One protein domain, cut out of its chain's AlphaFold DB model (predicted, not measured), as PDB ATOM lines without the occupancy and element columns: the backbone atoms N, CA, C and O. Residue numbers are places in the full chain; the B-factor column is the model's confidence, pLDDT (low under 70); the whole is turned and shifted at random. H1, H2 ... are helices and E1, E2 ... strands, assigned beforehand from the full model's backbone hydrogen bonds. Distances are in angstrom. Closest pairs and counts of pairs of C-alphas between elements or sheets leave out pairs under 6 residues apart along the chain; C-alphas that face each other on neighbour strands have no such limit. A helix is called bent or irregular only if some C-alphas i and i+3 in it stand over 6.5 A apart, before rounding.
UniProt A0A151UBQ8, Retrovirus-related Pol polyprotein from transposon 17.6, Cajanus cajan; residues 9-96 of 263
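What this domain is: This is residues 9 to 96 of the 263 residues of the protein "Retrovirus-related Pol polyprotein from transposon 17.6" of Cajanus cajan (UniProt A0A151UBQ8). Three separate parts stand in a row as a rod: a small sheet, E1 to E3, between a helical hairpin, H2 and H3, at one end and the lone helix H1 at the other. The printed part has 88 residues, class mostly helix, with named elements in the order H1 E1 E2 E3 H2 H3; the sheet E1 - E2 - E3 is a meander, each strand the antiparallel neighbour of the one before. It is extended, radius of gyration of the C-alphas 21.0 A, spanning 64 by 26 by 24 A.

How they stand to each other: E1, residues 41 to 43, and E2, residues 46 to 49, form a hairpin; N 41 and O 48, 2.8 A apart, are within hydrogen-bond range. E2 and E3, residues 52 to 54, form another, with N 47 and O 54 within range at 2.9 A. H2, residues 57 to 71, and H3, residues 81 to 95, touch as a helical hairpin, opposite ways at a shallow tilt of 29 degrees; their closest C-alphas, of Ile 67 and Ala 86, are 5.7 A apart. H1, residues 11 to 24, is apart from both. Every O i to N i+4 pair is within range in H1 and H3, 9 of 11 in H2, only just irregular with C-alphas 63 and 66 6.9 A apart.

Where its parts are: H1 begins at C-alpha 11 (132.070, 108.829, 151.841) and measures 19.9 A, H2 19.1 A; H3, 20.4 A, ends at C-alpha 95 (128.506, 141.513, 136.295).

The domain as a whole: The printed part has no cut; residues 25 to 40 make the long link from H1 to E1. The pLDDT is under 70 in 45 residues, among them 49 to 78.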
ATOM      1  N   GLU A   9     130.055 104.991 148.649       74.69
ATOM      2  CA  GLU A   9     130.753 103.930 149.387       74.69
ATOM      3  C   GLU A   9     132.011 104.473 150.086       74.69
ATOM      4  O   GLU A   9     132.269 104.160 151.248       74.69
ATOM      5  N   ASP A  10     132.716 105.406 149.440       77.81
ATOM      6  CA  ASP A  10     133.934 106.027 149.977       77.81
ATOM      7  C   ASP A  10     133.647 107.174 150.962       77.81
ATOM      8  O   ASP A  10     134.554 107.704 151.614       77.81
ATOM      9  N   HIS A  11     132.394 107.629 151.068       75.94
ATOM     10  CA  HIS A  11     132.070 108.829 151.841       75.94
ATOM     11  C   HIS A  11     132.308 108.628 153.343       75.94
ATOM     12  O   HIS A  11     132.811 109.526 154.021       75.94
ATOM     13  N   ALA A  12     132.024 107.426 153.854       81.25
ATOM     14  CA  ALA A  12     132.257 107.071 155.252       81.25
ATOM     15  C   ALA A  12     133.754 107.068 155.610       81.25
ATOM     16  O   ALA A  12     134.135 107.597 156.657       81.25
ATOM     17  N   ALA A  13     134.607 106.539 154.726       81.50
ATOM     18  CA  ALA A  13     136.056 106.516 154.920       81.50
ATOM     19  C   ALA A  13     136.651 107.935 154.919       81.50
ATOM     20  O   ALA A  13     137.393 108.301 155.832       81.50
ATOM     21  N   ASN A  14     136.240 108.775 153.964       77.38
ATOM     22  CA  ASN A  14     136.673 110.173 153.892       77.38
ATOM     23  C   ASN A  14     136.243 110.984 155.125       77.38
ATOM     24  O   ASN A  14     137.020 111.772 155.667       77.38
ATOM     25  N   LEU A  15     135.014 110.784 155.615       79.50
ATOM     26  CA  LEU A  15     134.552 111.422 156.851       79.50
ATOM     27  C   LEU A  15     135.355 110.954 158.070       79.50
ATOM     28  O   LEU A  15     135.677 111.773 158.933       79.50
ATOM     29  N   ALA A  16     135.716 109.671 158.139       83.62
ATOM     30  CA  ALA A  16     136.527 109.135 159.227       83.62
ATOM     31  C   ALA A  16     137.926 109.772 159.275       83.62
ATOM     32  O   ALA A  16     138.386 110.151 160.357       83.62
ATOM     33  N   GLU A  17     138.573 109.959 158.121       83.75
ATOM     34  CA  GLU A  17     139.863 110.650 158.023       83.75
ATOM     35  C   GLU A  17     139.750 112.112 158.471       83.75
ATOM     36  O   GLU A  17     140.510 112.577 159.324       83.75
ATOM     37  N   VAL A  18     138.741 112.826 157.974       80.31
ATOM     38  CA  VAL A  18     138.512 114.230 158.330       80.31
ATOM     39  C   VAL A  18     138.219 114.394 159.825       80.31
ATOM     40  O   VAL A  18     138.775 115.282 160.476       80.31
ATOM     41  N   PHE A  19     137.400 113.521 160.415       84.56
ATOM     42  CA  PHE A  19     137.157 113.529 161.859       84.56
ATOM     43  C   PHE A  19     138.410 113.175 162.662       84.56
ATOM     44  O   PHE A  19     138.607 113.721 163.749       84.56
ATOM     45  N   SER A  20     139.278 112.308 162.135       81.12
ATOM     46  CA  SER A  20     140.586 112.034 162.736       81.12
ATOM     47  C   SER A  20     141.446 113.298 162.794       81.12
ATOM     48  O   SER A  20     141.953 113.638 163.862       81.12
ATOM     49  N   GLN A  21     141.524 114.058 161.696       75.94
ATOM     50  CA  GLN A  21     142.278 115.317 161.649       75.94
ATOM     51  C   GLN A  21     141.691 116.377 162.590       75.94
ATOM     52  O   GLN A  21     142.429 117.036 163.320       75.94
ATOM     53  N   ILE A  22     140.363 116.504 162.645       79.31
ATOM     54  CA  ILE A  22     139.681 117.416 163.577       79.31
ATOM     55  C   ILE A  22     140.051 117.099 165.025       79.31
ATOM     56  O   ILE A  22     140.423 118.006 165.769       79.31
ATOM     57  N   ARG A  23     140.000 115.819 165.411       85.31
ATOM     58  CA  ARG A  23     140.386 115.376 166.757       85.31
ATOM     59  C   ARG A  23     141.867 115.623 167.029       85.31
ATOM     60  O   ARG A  23     142.199 116.150 168.086       85.31
ATOM     61  N   LYS A  24     142.741 115.300 166.072       87.69
ATOM     62  CA  LYS A  24     144.194 115.504 166.174       87.69
ATOM     63  C   LYS A  24     144.553 116.968 166.432       87.69
ATOM     64  O   LYS A  24     145.434 117.249 167.236       87.69
ATOM     65  N   HIS A  25     143.857 117.893 165.777       83.69
ATOM     66  CA  HIS A  25     144.060 119.333 165.932       83.69
ATOM     67  C   HIS A  25     143.163 119.968 167.009       83.69
ATOM     68  O   HIS A  25     143.072 121.190 167.087       83.69
ATOM     69  N   ASN A  26     142.511 119.151 167.845       83.56
ATOM     70  CA  ASN A  26     141.653 119.574 168.953       83.56
ATOM     71  C   ASN A  26     140.532 120.556 168.543       83.56
ATOM     72  O   ASN A  26     140.100 121.409 169.321       83.56
ATOM     73  N   MET A  27     140.057 120.439 167.302       77.56
ATOM     74  CA  MET A  27     138.935 121.211 166.781       77.56
ATOM     75  C   MET A  27     137.613 120.552 167.190       77.56
ATOM     76  O   MET A  27     137.511 119.331 167.297       77.56
ATOM     77  N   ARG A  28     136.568 121.358 167.402       81.50
ATOM     78  CA  ARG A  28     135.215 120.873 167.717       81.50
ATOM     79  C   ARG A  28     134.226 121.354 166.666       81.50
ATOM     80  O   ARG A  28     134.254 122.514 166.263       81.50
ATOM     81  N   LEU A  29     133.350 120.455 166.230       75.12
ATOM     82  CA  LEU A  29     132.246 120.773 165.332       75.12
ATOM     83  C   LEU A  29     130.991 121.083 166.149       75.12
ATOM     84  O   LEU A  29     130.756 120.452 167.177       75.12
ATOM     85  N   ASN A  30     130.176 122.031 165.682       78.56
ATOM     86  CA  ASN A  30     128.836 122.253 166.221       78.56
ATOM     87  C   ASN A  30     127.843 121.346 165.466       78.56
ATOM     88  O   ASN A  30     127.642 121.590 164.271       78.56
ATOM     89  N   PRO A  31     127.213 120.349 166.120       77.50
ATOM     90  CA  PRO A  31     126.281 119.428 165.468       77.50
ATOM     91  C   PRO A  31     125.100 120.127 164.790       77.50
ATOM     92  O   PRO A  31     124.748 119.758 163.676       77.50
ATOM     93  N   GLU A  32     124.554 121.187 165.394       73.00
ATOM     94  CA  GLU A  32     123.414 121.941 164.846       73.00
ATOM     95  C   GLU A  32     123.751 122.663 163.536       73.00
ATOM     96  O   GLU A  32     122.869 123.018 162.760       73.00
ATOM     97  N   LYS A  33     125.044 122.897 163.281       73.06
ATOM     98  CA  LYS A  33     125.543 123.557 162.067       73.06
ATOM     99  C   LYS A  33     126.160 122.578 161.069       73.06
ATOM    100  O   LYS A  33     126.657 123.016 160.031       73.06
ATOM    101  N   CYS A  34     126.173 121.282 161.374       76.38
ATOM    102  CA  CYS A  34     126.706 120.260 160.485       76.38
ATOM    103  C   CYS A  34     125.582 119.618 159.673       76.38
ATOM    104  O   CYS A  34     124.551 119.228 160.210       76.38
ATOM    105  N   VAL A  35     125.809 119.475 158.371       74.50
ATOM    106  CA  VAL A  35     124.888 118.811 157.448       74.50
ATOM    107  C   VAL A  35     125.664 117.695 156.758       74.50
ATOM    108  O   VAL A  35     126.751 117.939 156.236       74.50
ATOM    109  N   PHE A  36     125.124 116.476 156.778       81.06
ATOM    110  CA  PHE A  36     125.780 115.271 156.263       81.06
ATOM    111  C   PHE A  36     124.898 114.566 155.231       81.06
ATOM    112  O   PHE A  36     123.676 114.667 155.293       81.06
ATOM    113  N   GLY A  37     125.519 113.847 154.290       75.00
ATOM    114  CA  GLY A  37     124.801 112.985 153.341       75.00
ATOM    115  C   GLY A  37     123.920 113.719 152.325       75.00
ATOM    116  O   GLY A  37     123.021 113.116 151.748       75.00
ATOM    117  N   VAL A  38     124.150 115.014 152.100       77.25
ATOM    118  CA  VAL A  38     123.383 115.811 151.135       77.25
ATOM    119  C   VAL A  38     124.093 115.881 149.785       77.25
ATOM    120  O   VAL A  38     125.306 116.063 149.718       77.25
ATOM    121  N   GLN A  39     123.332 115.789 148.692       66.25
ATOM    122  CA  GLN A  39     123.857 115.945 147.322       66.25
ATOM    123  C   GLN A  39     124.244 117.396 146.987       66.25
ATOM    124  O   GLN A  39     124.979 117.656 146.032       66.25
ATOM    125  N   GLY A  40     123.758 118.346 147.782       72.44
ATOM    126  CA  GLY A  40     124.140 119.743 147.732       72.44
ATOM    127  C   GLY A  40     123.603 120.510 148.935       72.44
ATOM    128  O   GLY A  40     122.659 120.070 149.589       72.44
ATOM    129  N   GLY A  41     124.216 121.646 149.257       71.12
ATOM    130  CA  GLY A  41     123.873 122.403 150.456       71.12
ATOM    131  C   GLY A  41     124.477 123.800 150.503       71.12
ATOM    132  O   GLY A  41     125.394 124.138 149.755       71.12
ATOM    133  N   ARG A  42     123.941 124.627 151.403       69.31
ATOM    134  CA  ARG A  42     124.391 126.007 151.608       69.31
ATOM    135  C   ARG A  42     125.717 126.027 152.360       69.31
ATOM    136  O   ARG A  42     125.824 125.477 153.451       69.31
ATOM    137  N   PHE A  43     126.700 126.743 151.828       64.50
ATOM    138  CA  PHE A  43     127.977 126.971 152.495       64.50
ATOM    139  C   PHE A  43     128.484 128.383 152.200       64.50
ATOM    140  O   PHE A  43     128.552 128.794 151.045       64.50
ATOM    141  N   LEU A  44     128.790 129.151 153.253       63.16
ATOM    142  CA  LEU A  44     129.251 130.548 153.167       63.16
ATOM    143  C   LEU A  44     128.378 131.452 152.269       63.16
ATOM    144  O   LEU A  44     128.853 132.390 151.638       63.16
ATOM    145  N   GLY A  45     127.071 131.181 152.224       61.56
ATOM    146  CA  GLY A  45     126.118 131.965 151.440       61.56
ATOM    147  C   GLY A  45     126.053 131.621 149.950       61.56
ATOM    148  O   GLY A  45     125.372 132.349 149.228       61.56
ATOM    149  N   PHE A  46     126.695 130.530 149.528       61.81
ATOM    150  CA  PHE A  46     126.610 129.938 148.193       61.81
ATOM    151  C   PHE A  46     125.980 128.544 148.262       61.81
ATOM    152  O   PHE A  46     125.988 127.906 149.319       61.81
ATOM    153  N   MET A  47     125.433 128.069 147.145       67.56
ATOM    154  CA  MET A  47     124.957 126.695 147.014       67.56
ATOM    155  C   MET A  47     126.086 125.829 146.476       67.56
ATOM    156  O   MET A  47     126.664 126.124 145.441       67.56
ATOM    157  N   ILE A  48     126.424 124.759 147.182       70.12
ATOM    158  CA  ILE A  48     127.376 123.764 146.699       70.12
ATOM    159  C   ILE A  48     126.568 122.584 146.182       70.12
ATOM    160  O   ILE A  48     125.875 121.948 146.968       70.12
ATOM    161  N   THR A  49     126.666 122.283 144.892       69.75
ATOM    162  CA  THR A  49     125.974 121.166 144.232       69.75
ATOM    163  C   THR A  49     126.989 120.233 143.562       69.75
ATOM    164  O   THR A  49     128.200 120.485 143.569       69.75
ATOM    165  N   ASN A  50     126.506 119.149 142.950       64.19
ATOM    166  CA  ASN A  50     127.320 118.297 142.079       64.19
ATOM    167  C   ASN A  50     127.809 119.019 140.805       64.19
ATOM    168  O   ASN A  50     128.802 118.589 140.221       64.19
ATOM    169  N   ARG A  51     127.161 120.122 140.398       59.66
ATOM    170  CA  ARG A  51     127.549 120.946 139.238       59.66
ATOM    171  C   ARG A  51     128.587 122.012 139.582       59.66
ATOM    172  O   ARG A  51     129.247 122.517 138.680       59.66
ATOM    173  N   GLY A  52     128.768 122.339 140.862       61.28
ATOM    174  CA  GLY A  52     129.776 123.301 141.305       61.28
ATOM    175  C   GLY A  52     129.294 124.208 142.429       61.28
ATOM    176  O   GLY A  52     128.523 123.797 143.296       61.28
ATOM    177  N   ILE A  53     129.820 125.432 142.450       62.09
ATOM    178  CA  ILE A  53     129.359 126.501 143.336       62.09
ATOM    179  C   ILE A  53     128.351 127.328 142.542       62.09
ATOM    180  O   ILE A  53     128.678 127.898 141.507       62.09
ATOM    181  N   GLU A  54     127.123 127.378 143.028       59.72
ATOM    182  CA  GLU A  54     126.009 128.094 142.426       59.72
ATOM    183  C   GLU A  54     125.606 129.282 143.307       59.72
ATOM    184  O   GLU A  54     125.784 129.290 144.534       59.72
ATOM    185  N   ALA A  55     125.044 130.312 142.673       59.75
ATOM    186  CA  ALA A  55     124.467 131.438 143.391       59.75
ATOM    187  C   ALA A  55     123.324 130.952 144.292       59.75
ATOM    188  O   ALA A  55     122.522 130.106 143.900       59.75
ATOM    189  N   ASN A  56     123.230 131.499 145.506       63.53
ATOM    190  CA  ASN A  56     122.112 131.179 146.382       63.53
ATOM    191  C   ASN A  56     120.806 131.752 145.790       63.53
ATOM    192  O   ASN A  56     120.702 132.981 145.689       63.53
ATOM    193  N   PRO A  57     119.811 130.912 145.447       60.81
ATOM    194  CA  PRO A  57     118.555 131.369 144.859       60.81
ATOM    195  C   PRO A  57     117.769 132.313 145.778       60.81
ATOM    196  O   PRO A  57     117.088 133.194 145.269       60.81
ATOM    197  N   GLU A  58     117.905 132.218 147.107       65.56
ATOM    198  CA  GLU A  58     117.270 133.163 148.043       65.56
ATOM    199  C   GLU A  58     117.875 134.567 147.936       65.56
ATOM    200  O   GLU A  58     117.147 135.545 147.804       65.56
ATOM    201  N   LYS A  59     119.213 134.669 147.912       63.50
ATOM    202  CA  LYS A  59     119.906 135.954 147.716       63.50
ATOM    203  C   LYS A  59     119.626 136.532 146.330       63.50
ATOM    204  O   LYS A  59     119.510 137.745 146.172       63.50
ATOM    205  N   LEU A  60     119.531 135.663 145.323       61.78
ATOM    206  CA  LEU A  60     119.165 136.052 143.965       61.78
ATOM    207  C   LEU A  60     117.727 136.583 143.921       61.78
ATOM    208  O   LEU A  60     117.495 137.620 143.311       61.78
ATOM    209  N   ALA A  61     116.784 135.919 144.590       64.25
ATOM    210  CA  ALA A  61     115.390 136.344 144.668       64.25
ATOM    211  C   ALA A  61     115.225 137.661 145.440       64.25
ATOM    212  O   ALA A  61     114.451 138.512 145.019       64.25
ATOM    213  N   GLU A  62     115.989 137.872 146.512       69.25
ATOM    214  CA  GLU A  62     116.012 139.133 147.262       69.25
ATOM    215  C   GLU A  62     116.511 140.298 146.389       69.25
ATOM    216  O   GLU A  62     115.879 141.351 146.320       69.25
ATOM    217  N   LYS A  63     117.605 140.086 145.643       65.38
ATOM    218  CA  LYS A  63     118.198 141.088 144.739       65.38
ATOM    219  C   LYS A  63     117.368 141.330 143.475       65.38
ATOM    220  O   LYS A  63     117.341 142.448 142.967       65.38
ATOM    221  N   ALA A  64     116.712 140.296 142.953       62.16
ATOM    222  CA  ALA A  64     115.902 140.371 141.738       62.16
ATOM    223  C   ALA A  64     114.430 140.730 142.016       62.16
ATOM    224  O   ALA A  64     113.701 141.138 141.114       62.16
ATOM    225  N   GLY A  65     113.973 140.611 143.263       66.19
ATOM    226  CA  GLY A  65     112.608 140.922 143.687       66.19
ATOM    227  C   GLY A  65     112.145 142.333 143.304       66.19
ATOM    228  O   GLY A  65     111.068 142.459 142.713       66.19
ATOM    229  N   PRO A  66     112.945 143.392 143.548       68.56
ATOM    230  CA  PRO A  66     112.597 144.757 143.161       68.56
ATOM    231  C   PRO A  66     112.349 144.908 141.657       68.56
ATOM    232  O   PRO A  66     111.335 145.477 141.258       68.56
ATOM    233  N   ILE A  67     113.209 144.331 140.808       65.38
ATOM    234  CA  ILE A  67     113.056 144.465 139.356       65.38
ATOM    235  C   ILE A  67     111.893 143.628 138.822       65.38
ATOM    236  O   ILE A  67     111.101 144.127 138.028       65.38
ATOM    237  N   PHE A  68     111.708 142.396 139.305       66.62
ATOM    238  CA  PHE A  68     110.566 141.579 138.893       66.62
ATOM    239  C   PHE A  68     109.236 142.192 139.331       66.62
ATOM    240  O   PHE A  68     108.262 142.093 138.592       66.62
ATOM    241  N   THR A  69     109.196 142.870 140.481       68.50
ATOM    242  CA  THR A  69     108.011 143.602 140.957       68.50
ATOM    243  C   THR A  69     107.696 144.807 140.070       68.50
ATOM    244  O   THR A  69     106.531 145.047 139.753       68.50
ATOM    245  N   LEU A  70     108.721 145.536 139.618       64.00
ATOM    246  CA  LEU A  70     108.566 146.655 138.683       64.00
ATOM    247  C   LEU A  70     108.111 146.183 137.293       64.00
ATOM    248  O   LEU A  70     107.217 146.789 136.703       64.00
ATOM    249  N   LEU A  71     108.655 145.063 136.810       61.84
ATOM    250  CA  LEU A  71     108.314 144.458 135.518       61.84
ATOM    251  C   LEU A  71     106.939 143.762 135.505       61.84
ATOM    252  O   LEU A  71     106.392 143.515 134.434       61.84
ATOM    253  N   ARG A  72     106.347 143.455 136.672       65.94
ATOM    254  CA  ARG A  72     105.053 142.749 136.781       65.94
ATOM    255  C   ARG A  72     103.811 143.635 136.592       65.94
ATOM    256  O   ARG A  72     102.699 143.117 136.698       65.94
ATOM    257  N   LYS A  73     103.946 144.946 136.349       62.84
ATOM    258  CA  LYS A  73     102.785 145.852 136.211       62.84
ATOM    259  C   LYS A  73     102.127 145.763 134.814       62.84
ATOM    260  O   LYS A  73     102.842 145.717 133.816       62.84
ATOM    261  N   PRO A  74     100.779 145.764 134.705       65.38
ATOM    262  CA  PRO A  74     100.076 145.442 133.459       65.38
ATOM    263  C   PRO A  74      99.883 146.634 132.499       65.38
ATOM    264  O   PRO A  74      99.867 147.790 132.912       65.38
ATOM    265  N   LYS A  75      99.677 146.278 131.217       55.94
ATOM    266  CA  LYS A  75      99.260 147.013 129.991       55.94
ATOM    267  C   LYS A  75      99.905 148.366 129.633       55.94
ATOM    268  O   LYS A  75     100.074 148.599 128.446       55.94
ATOM    269  N   ASN A  76     100.327 149.198 130.583       63.06
ATOM    270  CA  ASN A  76     100.946 150.511 130.339       63.06
ATOM    271  C   ASN A  76     102.244 150.674 131.143       63.06
ATOM    272  O   ASN A  76     102.431 151.663 131.857       63.06
ATOM    273  N   PHE A  77     103.121 149.670 131.087       67.19
ATOM    274  CA  PHE A  77     104.417 149.732 131.754       67.19
ATOM    275  C   PHE A  77     105.231 150.917 131.210       67.19
ATOM    276  O   PHE A  77     105.493 151.010 130.011       67.19
ATOM    277  N   LYS A  78     105.611 151.836 132.102       64.75
ATOM    278  CA  LYS A  78     106.513 152.950 131.808       64.75
ATOM    279  C   LYS A  78     107.822 152.694 132.537       64.75
ATOM    280  O   LYS A  78     107.815 152.534 133.755       64.75
ATOM    281  N   TRP A  79     108.921 152.668 131.791       72.62
ATOM    282  CA  TRP A  79     110.262 152.575 132.358       72.62
ATOM    283  C   TRP A  79     110.547 153.844 133.163       72.62
ATOM    284  O   TRP A  79     110.665 154.931 132.599       72.62
ATOM    285  N   THR A  80     110.578 153.722 134.487       80.00
ATOM    286  CA  THR A  80     110.875 154.836 135.393       80.00
ATOM    287  C   THR A  80     112.357 154.859 135.747       80.00
ATOM    288  O   THR A  80     113.064 153.865 135.584       80.00
ATOM    289  N   GLU A  81     112.831 155.971 136.302       77.56
ATOM    290  CA  GLU A  81     114.186 156.077 136.859       77.56
ATOM    291  C   GLU A  81     114.465 154.982 137.905       77.56
ATOM    292  O   GLU A  81     115.523 154.361 137.902       77.56
ATOM    293  N   GLN A  82     113.451 154.626 138.699       72.94
ATOM    294  CA  GLN A  82     113.505 153.518 139.660       72.94
ATOM    295  C   GLN A  82     113.671 152.142 138.985       72.94
ATOM    296  O   GLN A  82     114.304 151.251 139.548       72.94
ATOM    297  N   CYS A  83     113.127 151.950 137.775       67.19
ATOM    298  CA  CYS A  83     113.351 150.734 136.983       67.19
ATOM    299  C   CYS A  83     114.786 150.677 136.453       67.19
ATOM    300  O   CYS A  83     115.414 149.620 136.513       67.19
ATOM    301  N   GLU A  84     115.313 151.808 135.981       78.75
ATOM    302  CA  GLU A  84     116.692 151.912 135.501       78.75
ATOM    303  C   GLU A  84     117.701 151.663 136.627       78.75
ATOM    304  O   GLU A  84     118.663 150.923 136.438       78.75
ATOM    305  N   GLU A  85     117.471 152.223 137.814       78.38
ATOM    306  CA  GLU A  85     118.341 152.032 138.973       78.38
ATOM    307  C   GLU A  85     118.310 150.582 139.480       78.38
ATOM    308  O   GLU A  85     119.366 149.970 139.676       78.38
ATOM    309  N   ALA A  86     117.121 149.979 139.588       70.00
ATOM    310  CA  ALA A  86     116.980 148.564 139.934       70.00
ATOM    311  C   ALA A  86     117.666 147.656 138.899       70.00
ATOM    312  O   ALA A  86     118.358 146.702 139.263       70.00
ATOM    313  N   PHE A  87     117.543 147.975 137.607       73.56
ATOM    314  CA  PHE A  87     118.214 147.242 136.538       73.56
ATOM    315  C   PHE A  87     119.728 147.441 136.538       73.56
ATOM    316  O   PHE A  87     120.461 146.485 136.298       73.56
ATOM    317  N   ARG A  88     120.233 148.642 136.840       74.62
ATOM    318  CA  ARG A  88     121.673 148.896 137.007       74.62
ATOM    319  C   ARG A  88     122.240 148.136 138.193       74.62
ATOM    320  O   ARG A  88     123.242 147.454 138.021       74.62
ATOM    321  N   SER A  89     121.581 148.183 139.345       71.19
ATOM    322  CA  SER A  89     121.988 147.430 140.535       71.19
ATOM    323  C   SER A  89     122.000 145.920 140.271       71.19
ATOM    324  O   SER A  89     122.955 145.226 140.619       71.19
ATOM    325  N   PHE A  90     120.993 145.412 139.553       64.88
ATOM    326  CA  PHE A  90     120.930 144.009 139.150       64.88
ATOM    327  C   PHE A  90     122.005 143.635 138.118       64.88
ATOM    328  O   PHE A  90     122.651 142.598 138.256       64.88
ATOM    329  N   LYS A  91     122.266 144.499 137.127       65.94
ATOM    330  CA  LYS A  91     123.377 144.334 136.178       65.94
ATOM    331  C   LYS A  91     124.706 144.295 136.910       65.94
ATOM    332  O   LYS A  91     125.463 143.367 136.669       65.94
ATOM    333  N   VAL A  92     124.974 145.234 137.818       66.50
ATOM    334  CA  VAL A  92     126.187 145.252 138.651       66.50
ATOM    335  C   VAL A  92     126.282 143.960 139.456       66.50
ATOM    336  O   VAL A  92     127.319 143.320 139.438       66.50
ATOM    337  N   PHE A  93     125.199 143.495 140.075       63.44
ATOM    338  CA  PHE A  93     125.185 142.225 140.804       63.44
ATOM    339  C   PHE A  93     125.509 141.000 139.927       63.44
ATOM    340  O   PHE A  93     126.239 140.124 140.379       63.44
ATOM    341  N   LEU A  94     125.014 140.943 138.685       54.19
ATOM    342  CA  LEU A  94     125.318 139.862 137.734       54.19
ATOM    343  C   LEU A  94     126.697 139.989 137.067       54.19
ATOM    344  O   LEU A  94     127.273 138.984 136.660       54.19
ATOM    345  N   SER A  95     127.209 141.213 136.921       49.44
ATOM    346  CA  SER A  95     128.506 141.513 136.295       49.44
ATOM    347  C   SER A  95     129.651 141.633 137.297       49.44
ATOM    348  O   SER A  95     130.806 141.632 136.886       49.44
ATOM    349  N   THR A  96     129.353 141.661 138.600       49.16
ATOM    350  CA  THR A  96     130.319 141.370 139.661       49.16
ATOM    351  C   THR A  96     130.465 139.852 139.682       49.16
ATOM    352  O   THR A  96     129.538 139.168 140.115       49.16
TER     353      THR A  96